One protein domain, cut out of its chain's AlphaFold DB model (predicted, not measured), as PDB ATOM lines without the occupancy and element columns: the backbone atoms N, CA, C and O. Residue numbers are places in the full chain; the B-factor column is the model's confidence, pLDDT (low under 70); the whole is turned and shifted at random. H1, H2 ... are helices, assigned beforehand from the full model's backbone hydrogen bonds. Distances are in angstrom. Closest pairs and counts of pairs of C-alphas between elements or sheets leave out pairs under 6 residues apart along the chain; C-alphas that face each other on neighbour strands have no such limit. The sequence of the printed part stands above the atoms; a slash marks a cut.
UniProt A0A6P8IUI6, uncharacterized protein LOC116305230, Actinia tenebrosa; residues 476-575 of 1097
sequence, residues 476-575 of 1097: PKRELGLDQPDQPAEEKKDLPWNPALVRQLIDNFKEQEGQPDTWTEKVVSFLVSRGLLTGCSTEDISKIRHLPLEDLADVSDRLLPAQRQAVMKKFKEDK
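Overview. This is residues 476 to 575 of the 1097 residues of the protein "uncharacterized protein LOC116305230" of Actinia tenebrosa (UniProt A0A6P8IUI6). Look for a rounded assembly of mostly short helices, stacked from H1 at one end of the longest axis to H7 at the other. H4 and H3 lie nearest the middle, H2 packs on H4, and H5 packs on H7, while the long link of residues 481 to 498 runs round the outside. You have 100 printed residues with seven named helices, H1 to H7 in chain order, and no named strand; the class is all helix. The whole is compact, with a radius of gyration of the C-alphas of 12.5 A and spans of 33 by 26 by 26 A.

Along the chain. Find C-alpha 499 at (-16.111, 27.463, 23.191); from there H2, residues 499 to 513, runs 20.8 A. Before it, H1 holds residues 476 to 480. After it come H3, residues 521 to 529, 12.0 A long, H4, residues 532 to 535, H5, residues 538 to 543, and H6, residues 549 to 552. H7, residues 561 to 573, runs 18.3 A to C-alpha 573 at (-39.884, 20.845, 12.596).

Arrangement. Start at H2, which touches H4; their closest C-alphas, Arg 503 and Gly 535, are 4.0 A apart. H2 also touches H1, closest at the C-alphas of Pro 476 and Leu 505, 6.1 A. H3 and H4 are close but not clearly touching, at 5.5 A between the C-alphas of Leu 527 and Leu 533. H3 touches H6, closest at the C-alphas of Val 528 and Leu 552, 6.4 A. H5 and H7 touch at a shallow tilt of 26 degrees, the same way; the C-alphas of Thr 538 and Gln 563 come closest, 5.4 A. H2 and H7 are apart. Each O i to N i+4 pair is within hydrogen-bond range in H1, H3, H5 and H7, and 10 of 11 in H2; H4 and H6 are too short for such a pair.

Size, cuts and confidence. The farthest C-alphas, Glu 479 and Lys 575, are 35.6 A apart. The printed part has no cut, and the link from H1 to H2 is long, at 18 residues. Check the B-factor column for pLDDT under 70 at residues 476 to 497, 550 to 555, 557, and 561 to 562; the mean of the printed part is 73.5.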
ATOM      1  N   PRO A 476     -21.536  23.869  37.725       63.81
ATOM      2  CA  PRO A 476     -22.218  24.803  36.832       63.81
ATOM      3  C   PRO A 476     -23.541  25.277  37.428       63.81
ATOM      4  O   PRO A 476     -23.836  26.473  37.391       63.81
ATOM      5  N   LYS A 477     -24.308  24.358  38.036       63.94
ATOM      6  CA  LYS A 477     -25.646  24.635  38.554       63.94
ATOM      7  C   LYS A 477     -25.641  25.768  39.581       63.94
ATOM      8  O   LYS A 477     -26.331  26.768  39.396       63.94
ATOM      9  N   ARG A 478     -24.794  25.646  40.606       66.62
ATOM     10  CA  ARG A 478     -24.632  26.613  41.704       66.62
ATOM     11  C   ARG A 478     -23.869  27.875  41.294       66.62
ATOM     12  O   ARG A 478     -24.147  28.957  41.802       66.62
ATOM     13  N   GLU A 479     -22.872  27.756  40.421       68.19
ATOM     14  CA  GLU A 479     -21.964  28.871  40.113       68.19
ATOM     15  C   GLU A 479     -22.489  29.788  39.003       68.19
ATOM     16  O   GLU A 479     -22.102  30.958  38.945       68.19
ATOM     17  N   LEU A 480     -23.387  29.292  38.146       65.25
ATOM     18  CA  LEU A 480     -24.058  30.068  37.096       65.25
ATOM     19  C   LEU A 480     -25.465  30.539  37.508       65.25
ATOM     20  O   LEU A 480     -26.012  31.422  36.842       65.25
ATOM     21  N   GLY A 481     -26.025  29.998  38.598       61.91
ATOM     22  CA  GLY A 481     -27.352  30.339  39.132       61.91
ATOM     23  C   GLY A 481     -28.516  29.550  38.520       61.91
ATOM     24  O   GLY A 481     -29.637  30.053  38.479       61.91
ATOM     25  N   LEU A 482     -28.261  28.345  38.002       56.34
ATOM     26  CA  LEU A 482     -29.287  27.448  37.443       56.34
ATOM     27  C   LEU A 482     -30.112  26.753  38.543       56.34
ATOM     28  O   LEU A 482     -31.177  26.216  38.261       56.34
ATOM     29  N   ASP A 483     -29.643  26.776  39.794       57.28
ATOM     30  CA  ASP A 483     -30.421  26.414  40.983       57.28
ATOM     31  C   ASP A 483     -31.548  27.417  41.292       57.28
ATOM     32  O   ASP A 483     -32.467  27.096  42.043       57.28
ATOM     33  N   GLN A 484     -31.494  28.627  40.720       57.06
ATOM     34  CA  GLN A 484     -32.417  29.730  41.009       57.06
ATOM     35  C   GLN A 484     -32.963  30.387  39.718       57.06
ATOM     36  O   GLN A 484     -32.813  31.597  39.526       57.06
ATOM     37  N   PRO A 485     -33.638  29.623  38.829       49.66
ATOM     38  CA  PRO A 485     -34.103  30.104  37.521       49.66
ATOM     39  C   PRO A 485     -35.201  31.180  37.598       49.66
ATOM     40  O   PRO A 485     -35.477  31.839  36.599       49.66
ATOM     41  N   ASP A 486     -35.822  31.360  38.768       46.84
ATOM     42  CA  ASP A 486     -36.832  32.391  39.033       46.84
ATOM     43  C   ASP A 486     -36.245  33.718  39.551       46.84
ATOM     44  O   ASP A 486     -36.990  34.679  39.761       46.84
ATOM     45  N   GLN A 487     -34.919  33.830  39.725       45.50
ATOM     46  CA  GLN A 487     -34.309  35.153  39.872       45.50
ATOM     47  C   GLN A 487     -34.464  35.947  38.562       45.50
ATOM     48  O   GLN A 487     -34.166  35.420  37.484       45.50
ATOM     49  N   PRO A 488     -34.859  37.234  38.610       40.53
ATOM     50  CA  PRO A 488     -34.824  38.075  37.424       40.53
ATOM     51  C   PRO A 488     -33.376  38.160  36.931       40.53
ATOM     52  O   PRO A 488     -32.475  38.484  37.700       40.53
ATOM     53  N   ALA A 489     -33.147  37.882  35.646       44.00
ATOM     54  CA  ALA A 489     -31.809  37.932  35.061       44.00
ATOM     55  C   ALA A 489     -31.230  39.360  35.153       44.00
ATOM     56  O   ALA A 489     -31.529  40.214  34.310       44.00
ATOM     57  N   GLU A 490     -30.427  39.616  36.196       39.34
ATOM     58  CA  GLU A 490     -29.760  40.896  36.457       39.34
ATOM     59  C   GLU A 490     -28.768  41.215  35.333       39.34
ATOM     60  O   GLU A 490     -27.601  40.821  35.346       39.34
ATOM     61  N   GLU A 491     -29.303  41.927  34.341       47.53
ATOM     62  CA  GLU A 491     -28.748  42.130  33.005       47.53
ATOM     63  C   GLU A 491     -28.596  40.817  32.198       47.53
ATOM     64  O   GLU A 491     -28.188  39.770  32.703       47.53
ATOM     65  N   LYS A 492     -28.861  40.869  30.877       50.34
ATOM     66  CA  LYS A 492     -28.323  39.861  29.940       50.34
ATOM     67  C   LYS A 492     -26.806  40.075  29.867       50.34
ATOM     68  O   LYS A 492     -26.301  40.728  28.952       50.34
ATOM     69  N   LYS A 493     -26.091  39.617  30.897       52.69
ATOM     70  CA  LYS A 493     -24.642  39.765  31.026       52.69
ATOM     71  C   LYS A 493     -23.966  38.758  30.105       52.69
ATOM     72  O   LYS A 493     -23.622  37.661  30.519       52.69
ATOM     73  N   ASP A 494     -23.830  39.155  28.847       55.81
ATOM     74  CA  ASP A 494     -23.153  38.393  27.804       55.81
ATOM     75  C   ASP A 494     -21.694  38.094  28.203       55.81
ATOM     76  O   ASP A 494     -20.872  39.008  28.344       55.81
ATOM     77  N   LEU A 495     -21.382  36.814  28.433       62.91
ATOM     78  CA  LEU A 495     -20.082  36.368  28.936       62.91
ATOM     79  C   LEU A 495     -19.137  35.993  27.771       62.91
ATOM     80  O   LEU A 495     -19.564  35.384  26.781       62.91
ATOM     81  N   PRO A 496     -17.838  36.343  27.847       64.69
ATOM     82  CA  PRO A 496     -16.858  36.066  26.799       64.69
ATOM     83  C   PRO A 496     -16.275  34.649  26.950       64.69
ATOM     84  O   PRO A 496     -15.083  34.480  27.200       64.69
ATOM     85  N   TRP A 497     -17.123  33.626  26.846       69.56
ATOM     86  CA  TRP A 497     -16.690  32.235  26.951       69.56
ATOM     87  C   TRP A 497     -15.740  31.811  25.817       69.56
ATOM     88  O   TRP A 497     -15.939  32.165  24.655       69.56
ATOM     89  N   ASN A 498     -14.756  30.973  26.148       71.19
ATOM     90  CA  ASN A 498     -14.047  30.125  25.184       71.19
ATOM     91  C   ASN A 498     -14.951  28.909  24.851       71.19
ATOM     92  O   ASN A 498     -15.402  28.257  25.795       71.19
ATOM     93  N   PRO A 499     -15.215  28.564  23.572       73.44
ATOM     94  CA  PRO A 499     -16.111  27.463  23.191       73.44
ATOM     95  C   PRO A 499     -15.816  26.105  23.847       73.44
ATOM     96  O   PRO A 499     -16.753  25.374  24.163       73.44
ATOM     97  N   ALA A 500     -14.545  25.771  24.103       75.19
ATOM     98  CA  ALA A 500     -14.183  24.532  24.797       75.19
ATOM     99  C   ALA A 500     -14.714  24.503  26.246       75.19
ATOM    100  O   ALA A 500     -15.222  23.481  26.700       75.19
ATOM    101  N   LEU A 501     -14.683  25.648  26.938       78.31
ATOM    102  CA  LEU A 501     -15.225  25.798  28.294       78.31
ATOM    103  C   LEU A 501     -16.745  25.638  28.324       78.31
ATOM    104  O   LEU A 501     -17.277  25.037  29.252       78.31
ATOM    105  N   VAL A 502     -17.449  26.176  27.320       78.88
ATOM    106  CA  VAL A 502     -18.917  26.091  27.278       78.88
ATOM    107  C   VAL A 502     -19.371  24.648  27.103       78.88
ATOM    108  O   VAL A 502     -20.316  24.239  27.766       78.88
ATOM    109  N   ARG A 503     -18.673  23.871  26.265       80.19
ATOM    110  CA  ARG A 503     -18.910  22.426  26.119       80.19
ATOM    111  C   ARG A 503     -18.778  21.714  27.456       80.19
ATOM    112  O   ARG A 503     -19.746  21.128  27.913       80.19
ATOM    113  N   GLN A 504     -17.646  21.885  28.141       80.56
ATOM    114  CA  GLN A 504     -17.426  21.255  29.444       80.56
ATOM    115  C   GLN A 504     -18.479  21.669  30.486       80.56
ATOM    116  O   GLN A 504     -18.939  20.831  31.251       80.56
ATOM    117  N   LEU A 505     -18.918  22.934  30.503       80.75
ATOM    118  CA  LEU A 505     -20.009  23.381  31.379       80.75
ATOM    119  C   LEU A 505     -21.365  22.754  31.026       80.75
ATOM    120  O   LEU A 505     -22.153  22.500  31.931       80.75
ATOM    121  N   ILE A 506     -21.641  22.525  29.740       83.62
ATOM    122  CA  ILE A 506     -22.856  21.858  29.258       83.62
ATOM    123  C   ILE A 506     -22.812  20.352  29.546       83.62
ATOM    124  O   ILE A 506     -23.819  19.795  29.971       83.62
ATOM    125  N   ASP A 507     -21.662  19.698  29.401       80.75
ATOM    126  CA  ASP A 507     -21.500  18.275  29.713       80.75
ATOM    127  C   ASP A 507     -21.627  18.029  31.230       80.75
ATOM    128  O   ASP A 507     -22.486  17.254  31.648       80.75
ATOM    129  N   ASN A 508     -20.929  18.818  32.061       78.19
ATOM    130  CA  ASN A 508     -21.108  18.839  33.522       78.19
ATOM    131  C   ASN A 508     -22.558  19.183  33.953       78.19
ATOM    132  O   ASN A 508     -22.941  18.928  35.095       78.19
ATOM    133  N   PHE A 509     -23.359  19.819  33.087       79.12
ATOM    134  CA  PHE A 509     -24.767  20.144  33.344       79.12
ATOM    135  C   PHE A 509     -25.708  18.987  32.965       79.12
ATOM    136  O   PHE A 509     -26.649  18.716  33.711       79.12
ATOM    137  N   LYS A 510     -25.422  18.240  31.884       82.75
ATOM    138  CA  LYS A 510     -26.135  16.989  31.538       82.75
ATOM    139  C   LYS A 510     -26.003  15.935  32.636       82.75
ATOM    140  O   LYS A 510     -26.962  15.223  32.914       82.75
ATOM    141  N   GLU A 511     -24.835  15.857  33.274       79.81
ATOM    142  CA  GLU A 511     -24.586  14.981  34.429       79.81
ATOM    143  C   GLU A 511     -25.462  15.324  35.652       79.81
ATOM    144  O   GLU A 511     -25.627  14.483  36.532       79.81
ATOM    145  N   GLN A 512     -26.025  16.540  35.722       74.94
ATOM    146  CA  GLN A 512     -26.778  17.046  36.881       74.94
ATOM    147  C   GLN A 512     -28.292  17.142  36.630       74.94
ATOM    148  O   GLN A 512     -29.068  16.692  37.471       74.94
ATOM    149  N   GLU A 513     -28.728  17.670  35.477       73.81
ATOM    150  CA  GLU A 513     -30.159  17.816  35.130       73.81
ATOM    151  C   GLU A 513     -30.682  16.741  34.159       73.81
ATOM    152  O   GLU A 513     -31.864  16.730  33.802       73.81
ATOM    153  N   GLY A 514     -29.810  15.840  33.704       82.44
ATOM    154  CA  GLY A 514     -30.116  14.880  32.651       82.44
ATOM    155  C   GLY A 514     -29.989  15.455  31.237       82.44
ATOM    156  O   GLY A 514     -29.544  16.584  31.006       82.44
ATOM    157  N   GLN A 515     -30.353  14.618  30.267       87.44
ATOM    158  CA  GLN A 515     -30.171  14.878  28.839       87.44
ATOM    159  C   GLN A 515     -31.083  16.010  28.320       87.44
ATOM    160  O   GLN A 515     -32.112  16.298  28.931       87.44
ATOM    161  N   PRO A 516     -30.745  16.676  27.196       87.19
ATOM    162  CA  PRO A 516     -31.432  17.907  26.788       87.19
ATOM    163  C   PRO A 516     -32.924  17.768  26.450       87.19
ATOM    164  O   PRO A 516     -33.641  18.766  26.404       87.19
ATOM    165  N   ASP A 517     -33.418  16.545  26.265       86.00
ATOM    166  CA  ASP A 517     -34.837  16.224  26.110       86.00
ATOM    167  C   ASP A 517     -35.644  16.310  27.421       86.00
ATOM    168  O   ASP A 517     -36.875  16.278  27.366       86.00
ATOM    169  N   THR A 518     -35.010  16.474  28.589       84.88
ATOM    170  CA  THR A 518     -35.693  16.788  29.862       84.88
ATOM    171  C   THR A 518     -35.817  18.296  30.115       84.88
ATOM    172  O   THR A 518     -36.613  18.717  30.959       84.88
ATOM    173  N   TRP A 519     -35.050  19.130  29.403       86.25
ATOM    174  CA  TRP A 519     -34.893  20.549  29.730       86.25
ATOM    175  C   TRP A 519     -36.162  21.368  29.439       86.25
ATOM    176  O   TRP A 519     -36.767  21.283  28.368       86.25
ATOM    177  N   THR A 520     -36.546  22.219  30.395       82.31
ATOM    178  CA  THR A 520     -37.717  23.106  30.280       82.31
ATOM    179  C   THR A 520     -37.392  24.398  29.524       82.31
ATOM    180  O   THR A 520     -36.244  24.842  29.499       82.31
ATOM    181  N   GLU A 521     -38.406  25.073  28.969       75.94
ATOM    182  CA  GLU A 521     -38.232  26.358  28.267       75.94
ATOM    183  C   GLU A 521     -37.516  27.418  29.132       75.94
ATOM    184  O   GLU A 521     -36.647  28.134  28.631       75.94
ATOM    185  N   LYS A 522     -37.791  27.455  30.450       73.81
ATOM    186  CA  LYS A 522     -37.058  28.297  31.416       73.81
ATOM    187  C   LYS A 522     -35.555  28.001  31.408       73.81
ATOM    188  O   LYS A 522     -34.755  28.931  31.328       73.81
ATOM    189  N   VAL A 523     -35.170  26.723  31.471       78.19
ATOM    190  CA  VAL A 523     -33.761  26.290  31.448       78.19
ATOM    191  C   VAL A 523     -33.104  26.677  30.124       78.19
ATOM    192  O   VAL A 523     -32.027  27.270  30.133       78.19
ATOM    193  N   VAL A 524     -33.760  26.431  28.987       79.81
ATOM    194  CA  VAL A 524     -33.201  26.771  27.669       79.81
ATOM    195  C   VAL A 524     -33.043  28.291  27.510       79.81
ATOM    196  O   VAL A 524     -31.975  28.749  27.107       79.81
ATOM    197  N   SER A 525     -34.043  29.094  27.896       75.56
ATOM    198  CA  SER A 525     -33.944  30.566  27.899       75.56
ATOM    199  C   SER A 525     -32.818  31.056  28.817       75.56
ATOM    200  O   SER A 525     -32.040  31.931  28.425       75.56
ATOM    201  N   PHE A 526     -32.634  30.438  29.989       74.88
ATOM    202  CA  PHE A 526     -31.519  30.749  30.882       74.88
ATOM    203  C   PHE A 526     -30.161  30.439  30.238       74.88
ATOM    204  O   PHE A 526     -29.300  31.326  30.192       74.88
ATOM    205  N   LEU A 527     -29.970  29.231  29.688       78.69
ATOM    206  CA  LEU A 527     -28.742  28.833  28.986       78.69
ATOM    207  C   LEU A 527     -28.420  29.807  27.846       78.69
ATOM    208  O   LEU A 527     -27.280  30.258  27.721       78.69
ATOM    209  N   VAL A 528     -29.423  30.203  27.062       76.62
ATOM    210  CA  VAL A 528     -29.283  31.209  26.001       76.62
ATOM    211  C   VAL A 528     -28.909  32.582  26.577       76.62
ATOM    212  O   VAL A 528     -27.962  33.203  26.097       76.62
ATOM    213  N   SER A 529     -29.550  33.036  27.659       72.12
ATOM    214  CA  SER A 529     -29.262  34.331  28.306       72.12
ATOM    215  C   SER A 529     -27.836  34.458  28.868       72.12
ATOM    216  O   SER A 529     -27.328  35.573  29.009       72.12
ATOM    217  N   ARG A 530     -27.185  33.324  29.170       72.12
ATOM    218  CA  ARG A 530     -25.791  33.223  29.638       72.12
ATOM    219  C   ARG A 530     -24.794  32.861  28.524       72.12
ATOM    220  O   ARG A 530     -23.599  32.729  28.798       72.12
ATOM    221  N   GLY A 531     -25.265  32.682  27.286       74.31
ATOM    222  CA  GLY A 531     -24.466  32.244  26.134       74.31
ATOM    223  C   GLY A 531     -24.077  30.758  26.137       74.31
ATOM    224  O   GLY A 531     -23.319  30.328  25.269       74.31
ATOM    225  N   LEU A 532     -24.589  29.969  27.086       79.00
ATOM    226  CA  LEU A 532     -24.188  28.582  27.338       79.00
ATOM    227  C   LEU A 532     -24.671  27.604  26.258       79.00
ATOM    228  O   LEU A 532     -24.012  26.601  26.013       79.00
ATOM    229  N   LEU A 533     -25.748  27.921  25.529       81.06
ATOM    230  CA  LEU A 533     -26.207  27.070  24.420       81.06
ATOM    231  C   LEU A 533     -25.162  26.934  23.288       81.06
ATOM    232  O   LEU A 533     -25.217  26.001  22.497       81.06
ATOM    233  N   THR A 534     -24.164  27.824  23.235       77.56
ATOM    234  CA  THR A 534     -23.024  27.711  22.301       77.56
ATOM    235  C   THR A 534     -22.085  26.537  22.615       77.56
ATOM    236  O   THR A 534     -21.242  26.198  21.786       77.56
ATOM    237  N   GLY A 535     -22.240  25.888  23.775       78.19
ATOM    238  CA  GLY A 535     -21.556  24.643  24.135       78.19
ATOM    239  C   GLY A 535     -22.332  23.370  23.801       78.19
ATOM    240  O   GLY A 535     -21.732  22.303  23.806       78.19
ATOM    241  N   CYS A 536     -23.627  23.456  23.486       84.12
ATOM    242  CA  CYS A 536     -24.423  22.289  23.109       84.12
ATOM    243  C   CYS A 536     -23.939  21.702  21.777       84.12
ATOM    244  O   CYS A 536     -23.647  22.434  20.826       84.12
ATOM    245  N   SER A 537     -23.866  20.379  21.696       80.06
ATOM    246  CA  SER A 537     -23.609  19.663  20.451       80.06
ATOM    247  C   SER A 537     -24.798  19.790  19.481       80.06
ATOM    248  O   SER A 537     -25.877  20.280  19.828       80.06
ATOM    249  N   THR A 538     -24.618  19.366  18.230       78.38
ATOM    250  CA  THR A 538     -25.729  19.289  17.270       78.38
ATOM    251  C   THR A 538     -26.785  18.265  17.672       78.38
ATOM    252  O   THR A 538     -27.968  18.484  17.406       78.38
ATOM    253  N   GLU A 539     -26.381  17.182  18.338       80.00
ATOM    254  CA  GLU A 539     -27.305  16.195  18.893       80.00
ATOM    255  C   GLU A 539     -28.092  16.802  20.065       80.00
ATOM    256  O   GLU A 539     -29.324  16.740  20.070       80.00
ATOM    257  N   ASP A 540     -27.410  17.495  20.987       86.06
ATOM    258  CA  ASP A 540     -28.044  18.190  22.118       86.06
ATOM    259  C   ASP A 540     -29.151  19.148  21.658       86.06
ATOM    260  O   ASP A 540     -30.274  19.105  22.160       86.06
ATOM    261  N   ILE A 541     -28.848  19.997  20.669       87.00
ATOM    262  CA  ILE A 541     -29.787  20.993  20.131       87.00
ATOM    263  C   ILE A 541     -31.019  20.327  19.503       87.00
ATOM    264  O   ILE A 541     -32.110  20.894  19.567       87.00
ATOM    265  N   SER A 542     -30.879  19.127  18.930       83.38
ATOM    266  CA  SER A 542     -32.023  18.385  18.385       83.38
ATOM    267  C   SER A 542     -32.940  17.814  19.481       83.38
ATOM    268  O   SER A 542     -34.167  17.869  19.338       83.38
ATOM    269  N   LYS A 543     -32.353  17.343  20.596       88.06
ATOM    270  CA  LYS A 543     -33.057  16.766  21.757       88.06
ATOM    271  C   LYS A 543     -33.873  17.793  22.545       88.06
ATOM    272  O   LYS A 543     -34.961  17.459  23.009       88.06
ATOM    273  N   ILE A 544     -33.389  19.035  22.669       88.44
ATOM    274  CA  ILE A 544     -34.119  20.132  23.336       88.44
ATOM    275  C   ILE A 544     -35.538  20.242  22.774       88.44
ATOM    276  O   ILE A 544     -35.707  20.360  21.563       88.44
ATOM    277  N   ARG A 545     -36.568  20.235  23.635       83.06
ATOM    278  CA  ARG A 545     -37.977  20.231  23.187       83.06
ATOM    279  C   ARG A 545     -38.431  21.549  22.567       83.06
ATOM    280  O   ARG A 545     -39.102  21.520  21.543       83.06
ATOM    281  N   HIS A 546     -38.061  22.682  23.163       77.94
ATOM    282  CA  HIS A 546     -38.490  24.015  22.724       77.94
ATOM    283  C   HIS A 546     -37.310  24.990  22.735       77.94
ATOM    284  O   HIS A 546     -36.620  25.126  23.746       77.94
ATOM    285  N   LEU A 547     -37.079  25.677  21.612       81.25
ATOM    286  CA  LEU A 547     -36.009  26.664  21.466       81.25
ATOM    287  C   LEU A 547     -36.575  28.099  21.517       81.25
ATOM    288  O   LEU A 547     -37.415  28.449  20.686       81.25
ATOM    289  N   PRO A 548     -36.100  28.973  22.426       76.00
ATOM    290  CA  PRO A 548     -36.543  30.363  22.521       76.00
ATOM    291  C   PRO A 548     -35.855  31.210  21.440       76.00
ATOM    292  O   PRO A 548     -34.898  31.942  21.699       76.00
ATOM    293  N   LEU A 549     -36.335  31.092  20.200       71.94
ATOM    294  CA  LEU A 549     -35.737  31.678  18.989       71.94
ATOM    295  C   LEU A 549     -35.444  33.184  19.114       71.94
ATOM    296  O   LEU A 549     -34.392  33.644  18.679       71.94
ATOM    297  N   GLU A 550     -36.313  33.940  19.791       63.94
ATOM    298  CA  GLU A 550     -36.114  35.380  20.012       63.94
ATOM    299  C   GLU A 550     -34.901  35.696  20.895       63.94
ATOM    300  O   GLU A 550     -34.200  36.680  20.662       63.94
ATOM    301  N   ASP A 551     -34.641  34.867  21.909       67.69
ATOM    302  CA  ASP A 551     -33.439  34.983  22.731       67.69
ATOM    303  C   ASP A 551     -32.217  34.413  21.992       67.69
ATOM    304  O   ASP A 551     -31.109  34.915  22.189       67.69
ATOM    305  N   LEU A 552     -32.406  33.426  21.101       68.88
ATOM    306  CA  LEU A 552     -31.344  32.924  20.223       68.88
ATOM    307  C   LEU A 552     -30.833  33.996  19.264       68.88
ATOM    308  O   LEU A 552     -29.635  34.011  18.989       68.88
ATOM    309  N   ALA A 553     -31.669  34.936  18.818       64.25
ATOM    310  CA  ALA A 553     -31.214  36.064  18.007       64.25
ATOM    311  C   ALA A 553     -30.077  36.863  18.688       64.25
ATOM    312  O   ALA A 553     -29.134  37.252  17.998       64.25
ATOM    313  N   ASP A 554     -30.092  37.017  20.021       59.38
ATOM    314  CA  ASP A 554     -29.044  37.720  20.788       59.38
ATOM    315  C   ASP A 554     -27.705  36.943  20.892       59.38
ATOM    316  O   ASP A 554     -26.689  37.550  21.227       59.38
ATOM    317  N   VAL A 555     -27.673  35.628  20.614       67.44
ATOM    318  CA  VAL A 555     -26.449  34.779  20.663       67.44
ATOM    319  C   VAL A 555     -26.124  34.059  19.345       67.44
ATOM    320  O   VAL A 555     -25.115  33.361  19.237       67.44
ATOM    321  N   SER A 556     -26.965  34.232  18.329       71.19
ATOM    322  CA  SER A 556     -26.907  33.588  17.010       71.19
ATOM    323  C   SER A 556     -25.604  33.822  16.238       71.19
ATOM    324  O   SER A 556     -25.238  33.031  15.366       71.19
ATOM    325  N   ASP A 557     -24.873  34.887  16.568       67.00
ATOM    326  CA  ASP A 557     -23.561  35.172  16.000       67.00
ATOM    327  C   ASP A 557     -22.465  34.243  16.561       67.00
ATOM    328  O   ASP A 557     -21.451  34.034  15.893       67.00
ATOM    329  N   ARG A 558     -22.640  33.719  17.781       70.69
ATOM    330  CA  ARG A 558     -21.692  32.846  18.495       70.69
ATOM    331  C   ARG A 558     -21.927  31.357  18.243       70.69
ATOM    332  O   ARG A 558     -21.007  30.577  18.465       70.69
ATOM    333  N   LEU A 559     -23.122  30.969  17.790       75.88
ATOM    334  CA  LEU A 559     -23.404  29.592  17.381       75.88
ATOM    335  C   LEU A 559     -22.534  29.212  16.175       75.88
ATOM    336  O   LEU A 559     -22.469  29.942  15.182       75.88
ATOM    337  N   LEU A 560     -21.898  28.047  16.251       72.06
ATOM    338  CA  LEU A 560     -21.151  27.457  15.142       72.06
ATOM    339  C   LEU A 560     -22.110  27.069  14.002       72.06
ATOM    340  O   LEU A 560     -23.277  26.779  14.268       72.06
ATOM    341  N   PRO A 561     -21.670  27.016  12.733       68.94
ATOM    342  CA  PRO A 561     -22.565  26.735  11.609       68.94
ATOM    343  C   PRO A 561     -23.343  25.419  11.734       68.94
ATOM    344  O   PRO A 561     -24.529  25.397  11.417       68.94
ATOM    345  N   ALA A 562     -22.731  24.360  12.273       67.50
ATOM    346  CA  ALA A 562     -23.418  23.098  12.555       67.50
ATOM    347  C   ALA A 562     -24.535  23.268  13.613       67.50
ATOM    348  O   ALA A 562     -25.655  22.796  13.428       67.50
ATOM    349  N   GLN A 563     -24.282  24.036  14.683       78.88
ATOM    350  CA  GLN A 563     -25.296  24.391  15.690       78.88
ATOM    351  C   GLN A 563     -26.417  25.251  15.081       78.88
ATOM    352  O   GLN A 563     -27.590  25.017  15.360       78.88
ATOM    353  N   ARG A 564     -26.080  26.213  14.205       80.12
ATOM    354  CA  ARG A 564     -27.059  27.032  13.461       80.12
ATOM    355  C   ARG A 564     -27.941  26.164  12.558       80.12
ATOM    356  O   ARG A 564     -29.151  26.364  12.535       80.12
ATOM    357  N   GLN A 565     -27.369  25.157  11.894       77.00
ATOM    358  CA  GLN A 565     -28.121  24.163  11.120       77.00
ATOM    359  C   GLN A 565     -29.043  23.307  12.002       77.00
ATOM    360  O   GLN A 565     -30.195  23.107  11.627       77.00
ATOM    361  N   ALA A 566     -28.598  22.861  13.182       81.94
ATOM    362  CA  ALA A 566     -29.443  22.113  14.119       81.94
ATOM    363  C   ALA A 566     -30.621  22.957  14.654       81.94
ATOM    364  O   ALA A 566     -31.762  22.495  14.644       81.94
ATOM    365  N   VAL A 567     -30.378  24.224  15.025       86.69
ATOM    366  CA  VAL A 567     -31.436  25.186  15.400       86.69
ATOM    367  C   VAL A 567     -32.412  25.412  14.239       86.69
ATOM    368  O   VAL A 567     -33.624  25.393  14.442       86.69
ATOM    369  N   MET A 568     -31.905  25.592  13.016       85.38
ATOM    370  CA  MET A 568     -32.729  25.806  11.822       85.38
ATOM    371  C   MET A 568     -33.542  24.557  11.439       85.38
ATOM    372  O   MET A 568     -34.693  24.687  11.025       85.38
ATOM    373  N   LYS A 569     -32.992  23.347  11.619       85.31
ATOM    374  CA  LYS A 569     -33.732  22.084  11.465       85.31
ATOM    375  C   LYS A 569     -34.905  22.040  12.441       85.31
ATOM    376  O   LYS A 569     -36.032  21.830  12.004       85.31
ATOM    377  N   LYS A 570     -34.664  22.319  13.727       85.69
ATOM    378  CA  LYS A 570     -35.739  22.290  14.722       85.69
ATOM    379  C   LYS A 570     -36.796  23.370  14.482       85.69
ATOM    380  O   LYS A 570     -37.981  23.079  14.552       85.69
ATOM    381  N   PHE A 571     -36.398  24.582  14.093       87.25
ATOM    382  CA  PHE A 571     -37.351  25.619  13.682       87.25
ATOM    383  C   PHE A 571     -38.284  25.148  12.553       87.25
ATOM    384  O   PHE A 571     -39.467  25.477  12.561       87.25
ATOM    385  N   LYS A 572     -37.774  24.371  11.589       87.69
ATOM    386  CA  LYS A 572     -38.582  23.804  10.500       87.69
ATOM    387  C   LYS A 572     -39.515  22.698  10.993       87.69
ATOM    388  O   LYS A 572     -40.672  22.676  10.582       87.69
ATOM    389  N   GLU A 573     -39.053  21.846  11.909       86.38
ATOM    390  CA  GLU A 573     -39.884  20.845  12.596       86.38
ATOM    391  C   GLU A 573     -41.042  21.523  13.362       86.38
ATOM    392  O   GLU A 573     -42.205  21.231  13.083       86.38
ATOM    393  N   ASP A 574     -40.742  22.518  14.206       84.00
ATOM    394  CA  ASP A 574     -41.701  23.320  14.993       84.00
ATOM    395  C   ASP A 574     -42.682  24.157  14.130       84.00
ATOM    396  O   ASP A 574     -43.662  24.706  14.640       84.00
ATOM    397  N   LYS A 575     -42.411  24.304  12.824       85.81
ATOM    398  CA  LYS A 575     -43.228  25.060  11.851       85.81
ATOM    399  C   LYS A 575     -43.866  24.184  10.772       85.81
ATOM    400  O   LYS A 575     -44.468  24.720   9.841       85.81
TER     401      LYS A 575